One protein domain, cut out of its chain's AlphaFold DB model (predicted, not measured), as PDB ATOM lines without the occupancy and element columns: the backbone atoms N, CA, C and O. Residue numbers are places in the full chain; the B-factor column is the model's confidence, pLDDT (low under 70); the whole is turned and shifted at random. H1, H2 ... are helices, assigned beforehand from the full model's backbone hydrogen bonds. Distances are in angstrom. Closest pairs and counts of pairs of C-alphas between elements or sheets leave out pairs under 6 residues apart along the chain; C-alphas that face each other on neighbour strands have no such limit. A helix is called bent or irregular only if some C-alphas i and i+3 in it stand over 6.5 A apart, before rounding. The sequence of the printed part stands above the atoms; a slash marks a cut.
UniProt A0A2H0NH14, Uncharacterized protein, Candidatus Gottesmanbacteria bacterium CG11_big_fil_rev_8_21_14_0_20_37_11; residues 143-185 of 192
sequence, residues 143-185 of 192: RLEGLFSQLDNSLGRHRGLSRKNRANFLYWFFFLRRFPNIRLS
ATOM      1  N   ARG A 143     253.030 174.711 215.953       78.88
ATOM      2  CA  ARG A 143     253.018 175.200 214.565       78.88
ATOM      3  C   ARG A 143     251.650 175.015 213.887       78.88
ATOM      4  O   ARG A 143     251.308 175.789 212.997       78.88
ATOM      5  N   LEU A 144     250.874 174.014 214.298       83.38
ATOM      6  CA  LEU A 144     249.530 173.750 213.783       83.38
ATOM      7  C   LEU A 144     248.445 174.524 214.540       83.38
ATOM      8  O   LEU A 144     247.417 174.846 213.951       83.38
ATOM      9  N   GLU A 145     248.655 174.865 215.811       82.62
ATOM     10  CA  GLU A 145     247.650 175.569 216.621       82.62
ATOM     11  C   GLU A 145     247.282 176.937 216.038       82.62
ATOM     12  O   GLU A 145     246.104 177.275 215.968       82.62
ATOM     13  N   GLY A 146     248.258 177.696 215.525       83.44
ATOM     14  CA  GLY A 146     247.982 178.973 214.854       83.44
ATOM     15  C   GLY A 146     247.124 178.815 213.592       83.44
ATOM     16  O   GLY A 146     246.218 179.612 213.342       83.44
ATOM     17  N   LEU A 147     247.363 177.752 212.818       86.50
ATOM     18  CA  LEU A 147     246.572 177.409 211.633       86.50
ATOM     19  C   LEU A 147     245.128 177.058 212.014       86.50
ATOM     20  O   LEU A 147     244.195 177.592 211.413       86.50
ATOM     21  N   PHE A 148     244.946 176.195 213.018       86.88
ATOM     22  CA  PHE A 148     243.619 175.789 213.482       86.88
ATOM     23  C   PHE A 148     242.864 176.934 214.157       86.88
ATOM     24  O   PHE A 148     241.689 177.119 213.876       86.88
ATOM     25  N   SER A 149     243.536 177.791 214.925       87.56
ATOM     26  CA  SER A 149     242.916 178.992 215.494       87.56
ATOM     27  C   SER A 149     242.392 179.937 214.405       87.56
ATOM     28  O   SER A 149     241.264 180.425 214.474       87.56
ATOM     29  N   GLN A 150     243.173 180.167 213.344       87.81
ATOM     30  CA  GLN A 150     242.734 180.977 212.202       87.81
ATOM     31  C   GLN A 150     241.544 180.339 211.470       87.81
ATOM     32  O   GLN A 150     240.633 181.052 211.030       87.81
ATOM     33  N   LEU A 151     241.540 179.011 211.357       90.19
ATOM     34  CA  LEU A 151     240.437 178.252 210.782       90.19
ATOM     35  C   LEU A 151     239.161 178.377 211.625       90.19
ATOM     36  O   LEU A 151     238.122 178.768 211.095       90.19
ATOM     37  N   ASP A 152     239.252 178.118 212.927       88.75
ATOM     38  CA  ASP A 152     238.133 178.159 213.869       88.75
ATOM     39  C   ASP A 152     237.530 179.559 213.960       88.75
ATOM     40  O   ASP A 152     236.311 179.712 213.920       88.75
ATOM     41  N   ASN A 153     238.362 180.602 213.980       91.25
ATOM     42  CA  ASN A 153     237.895 181.988 213.937       91.25
ATOM     43  C   ASN A 153     237.143 182.309 212.639       91.25
ATOM     44  O   ASN A 153     236.194 183.095 212.645       91.25
ATOM     45  N   SER A 154     237.558 181.722 211.515       90.06
ATOM     46  CA  SER A 154     236.894 181.931 210.227       90.06
ATOM     47  C   SER A 154     235.576 181.155 210.153       90.06
ATOM     48  O   SER A 154     234.546 181.732 209.817       90.06
ATOM     49  N   LEU A 155     235.554 179.888 210.577       91.00
ATOM     50  CA  LEU A 155     234.322 179.102 210.710       91.00
ATOM     51  C   LEU A 155     233.353 179.714 211.730       91.00
ATOM     52  O   LEU A 155     232.142 179.710 211.521       91.00
ATOM     53  N   GLY A 156     233.880 180.292 212.807       90.69
ATOM     54  CA  GLY A 156     233.130 180.986 213.847       90.69
ATOM     55  C   GLY A 156     232.434 182.255 213.354       90.69
ATOM     56  O   GLY A 156     231.380 182.596 213.886       90.69
ATOM     57  N   ARG A 157     232.962 182.914 212.313       91.50
ATOM     58  CA  ARG A 157     232.275 184.003 211.593       91.50
ATOM     59  C   ARG A 157     231.169 183.493 210.663       91.50
ATOM     60  O   ARG A 157     230.254 184.237 210.335       91.50
ATOM     61  N   HIS A 158     231.208 182.215 210.294       91.06
ATOM     62  CA  HIS A 158     230.266 181.572 209.376       91.06
ATOM     63  C   HIS A 158     229.517 180.396 210.036       91.06
ATOM     64  O   HIS A 158     229.336 179.330 209.443       91.06
ATOM     65  N   ARG A 159     229.046 180.576 211.281       88.31
ATOM     66  CA  ARG A 159     228.374 179.509 212.057       88.31
ATOM     67  C   ARG A 159     227.144 178.924 211.356       88.31
ATOM     68  O   ARG A 159     226.874 177.742 211.545       88.31
ATOM     69  N   GLY A 160     226.457 179.702 210.516       93.44
ATOM     70  CA  GLY A 160     225.268 179.282 209.763       93.44
ATOM     71  C   GLY A 160     225.523 178.379 208.548       93.44
ATOM     72  O   GLY A 160     224.572 177.997 207.873       93.44
ATOM     73  N   LEU A 161     226.777 178.027 208.230       93.31
ATOM     74  CA  LEU A 161     227.062 177.152 207.089       93.31
ATOM     75  C   LEU A 161     226.495 175.742 207.294       93.31
ATOM     76  O   LEU A 161     226.730 175.101 208.323       93.31
ATOM     77  N   SER A 162     225.838 175.225 206.253       94.56
ATOM     78  CA  SER A 162     225.458 173.813 206.160       94.56
ATOM     79  C   SER A 162     226.693 172.907 206.209       94.56
ATOM     80  O   SER A 162     227.809 173.327 205.892       94.56
ATOM     81  N   ARG A 163     226.516 171.624 206.554       93.06
ATOM     82  CA  ARG A 163     227.623 170.648 206.602       93.06
ATOM     83  C   ARG A 163     228.396 170.571 205.277       93.06
ATOM     84  O   ARG A 163     229.623 170.538 205.300       93.06
ATOM     85  N   LYS A 164     227.686 170.606 204.141       94.88
ATOM     86  CA  LYS A 164     228.281 170.634 202.794       94.88
ATOM     87  C   LYS A 164     229.149 171.879 202.596       94.88
ATOM     88  O   LYS A 164     230.301 171.769 202.193       94.88
ATOM     89  N   ASN A 165     228.629 173.055 202.946       92.69
ATOM     90  CA  ASN A 165     229.372 174.302 202.775       92.69
ATOM     91  C   ASN A 165     230.549 174.416 203.747       92.69
ATOM     92  O   ASN A 165     231.573 174.980 203.380       92.69
ATOM     93  N   ARG A 166     230.454 173.833 204.950       92.31
ATOM     94  CA  ARG A 166     231.601 173.698 205.861       92.31
ATOM     95  C   ARG A 166     232.696 172.825 205.254       92.31
ATOM     96  O   ARG A 166     233.848 173.230 205.281       92.31
ATOM     97  N   ALA A 167     232.355 171.675 204.669       92.75
ATOM     98  CA  ALA A 167     233.339 170.821 203.997       92.75
ATOM     99  C   ALA A 167     234.027 171.551 202.828       92.75
ATOM    100  O   ALA A 167     235.254 171.544 202.741       92.75
ATOM    101  N   ASN A 168     233.258 172.262 201.997       93.00
ATOM    102  CA  ASN A 168     233.808 173.084 200.914       93.00
ATOM    103  C   ASN A 168     234.689 174.223 201.442       93.00
ATOM    104  O   ASN A 168     235.756 174.475 200.893       93.00
ATOM    105  N   PHE A 169     234.277 174.889 202.523       92.50
ATOM    106  CA  PHE A 169     235.080 175.922 203.171       92.50
ATOM    107  C   PHE A 169     236.432 175.366 203.630       92.50
ATOM    108  O   PHE A 169     237.463 175.964 203.339       92.50
ATOM    109  N   LEU A 170     236.440 174.209 204.306       92.25
ATOM    110  CA  LEU A 170     237.669 173.533 204.731       92.25
ATOM    111  C   LEU A 170     238.571 173.223 203.531       92.25
ATOM    112  O   LEU A 170     239.760 173.539 203.564       92.25
ATOM    113  N   TYR A 171     238.002 172.650 202.466       90.75
ATOM    114  CA  TYR A 171     238.729 172.345 201.236       90.75
ATOM    115  C   TYR A 171     239.406 173.593 200.657       90.75
ATOM    116  O   TYR A 171     240.624 173.606 200.484       90.75
ATOM    117  N   TRP A 172     238.642 174.668 200.437       90.75
ATOM    118  CA  TRP A 172     239.167 175.917 199.886       90.75
ATOM    119  C   TRP A 172     240.185 176.588 200.806       90.75
ATOM    120  O   TRP A 172     241.201 177.085 200.326       90.75
ATOM    121  N   PHE A 173     239.964 176.564 202.121       90.81
ATOM    122  CA  PHE A 173     240.900 177.115 203.097       90.81
ATOM    123  C   PHE A 173     242.277 176.448 202.999       90.81
ATOM    124  O   PHE A 173     243.295 177.137 202.917       90.81
ATOM    125  N   PHE A 174     242.325 175.111 202.969       90.06
ATOM    126  CA  PHE A 174     243.589 174.386 202.825       90.06
ATOM    127  C   PHE A 174     244.183 174.525 201.421       90.06
ATOM    128  O   PHE A 174     245.400 174.665 201.291       90.06
ATOM    129  N   PHE A 175     243.346 174.537 200.380       89.31
ATOM    130  CA  PHE A 175     243.782 174.716 198.997       89.31
ATOM    131  C   PHE A 175     244.486 176.064 198.790       89.31
ATOM    132  O   PHE A 175     245.626 176.098 198.331       89.31
ATOM    133  N   LEU A 176     243.857 177.169 199.199       88.69
ATOM    134  CA  LEU A 176     244.412 178.517 199.040       88.69
ATOM    135  C   LEU A 176     245.671 178.731 199.886       88.69
ATOM    136  O   LEU A 176     246.583 179.430 199.462       88.69
ATOM    137  N   ARG A 177     245.780 178.087 201.056       86.12
ATOM    138  CA  ARG A 177     247.033 178.115 201.828       86.12
ATOM    139  C   ARG A 177     248.164 177.341 201.180       86.12
ATOM    140  O   ARG A 177     249.317 177.735 201.315       86.12
ATOM    141  N   ARG A 178     247.849 176.224 200.526       85.31
ATOM    142  CA  ARG A 178     248.838 175.439 199.787       85.31
ATOM    143  C   ARG A 178     249.337 176.201 198.559       85.31
ATOM    144  O   ARG A 178     250.511 176.090 198.224       85.31
ATOM    145  N   PHE A 179     248.459 176.970 197.918       87.12
ATOM    146  CA  PHE A 179     248.749 177.717 196.699       87.12
ATOM    147  C   PHE A 179     248.433 179.212 196.876       87.12
ATOM    148  O   PHE A 179     247.485 179.712 196.276       87.12
ATOM    149  N   PRO A 180     249.224 179.953 197.678       80.94
ATOM    150  CA  PRO A 180     248.903 181.336 198.052       80.94
ATOM    151  C   PRO A 180     248.915 182.315 196.870       80.94
ATOM    152  O   PRO A 180     248.279 183.360 196.936       80.94
ATOM    153  N   ASN A 181     249.610 181.964 195.785       85.81
ATOM    154  CA  ASN A 181     249.754 182.801 194.593       85.81
ATOM    155  C   ASN A 181     248.825 182.383 193.443       85.81
ATOM    156  O   ASN A 181     248.976 182.890 192.332       85.81
ATOM    157  N   ILE A 182     247.906 181.438 193.669       82.62
ATOM    158  CA  ILE A 182     246.996 180.990 192.613       82.62
ATOM    159  C   ILE A 182     245.977 182.089 192.312       82.62
ATOM    160  O   ILE A 182     245.321 182.607 193.219       82.62
ATOM    161  N   ARG A 183     245.828 182.464 191.039       77.44
ATOM    162  CA  ARG A 183     244.752 183.374 190.642       77.44
ATOM    163  C   ARG A 183     243.483 182.558 190.467       77.44
ATOM    164  O   ARG A 183     243.522 181.424 189.999       77.44
ATOM    165  N   LEU A 184     242.332 183.147 190.790       72.06
ATOM    166  CA  LEU A 184     241.036 182.490 190.577       72.06
ATOM    167  C   LEU A 184     240.825 182.086 189.105       72.06
ATOM    168  O   LEU A 184     240.158 181.091 188.844       72.06
ATOM    169  N   SER A 185     241.437 182.811 188.162       76.06
ATOM    170  CA  SER A 185     241.461 182.482 186.729       76.06
ATOM    171  C   SER A 185     242.153 181.158 186.406       76.06
ATOM    172  O   SER A 185     241.821 180.520 185.410       76.06
TER     173      SER A 185
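This is residues 143 to 185 of the 192 residues of an uncharacterized protein of Candidatus Gottesmanbacteria bacterium CG11_big_fil_rev_8_21_14_0_20_37_11 (UniProt A0A2H0NH14). Two helices of nearly equal length, H1 and H2, cross at a slant of 43 degrees as a loose, skewed X, running opposite ways with their centres 12.4 A apart and joined at one end by a tight link. After the far end of H2 the backbone turns off into a short tail; residues 178 to 183, of which 178 belongs to H2, stick out free. The printed part has 43 residues with two named helices, H1 then H2, and no named strand; the class is all helix. It is only just loose, close to compact, with a radius of gyration of the C-alphas of 11.3 A, and its outline is flat, spanning 28 by 28 by 14 A.

Start with H1, residues 143 to 157, and go on through the tight link of five residues, 158 to 162, into H2, residues 163 to 178. Look near the link for the closest C-alphas of the two helices, those of Leu 155 and Arg 166, 7.8 A apart. H1 and H2 are close but not clearly touching, with 2 pairs of C-alphas within 8 A. They run opposite ways at a steep tilt of 43 degrees, and their centres are 12.4 A apart. In H2 every O i to N i+4 pair is within hydrogen-bond range; in H1, 10 of 11 are.

Find C-alpha 143 at (253.018, 175.200, 214.565); from there H1 runs 22.7 A to C-alpha 157 at (232.275, 184.003, 211.593). H1 is neither bent nor irregular, but only just: C-alphas 143 and 146 are 6.3 A apart. Next find C-alpha 163 at (227.623, 170.648, 206.602), where H2 begins; it runs 22.8 A to C-alpha 178 at (248.838, 175.439, 199.787).

The two C-alphas farthest apart are those of Glu 145 and Ser 185, 31.3 A. The printed part has no cut. In the B-factor column you will find a mean pLDDT of 88.1 for the printed part of this model, and no printed residue is under 70.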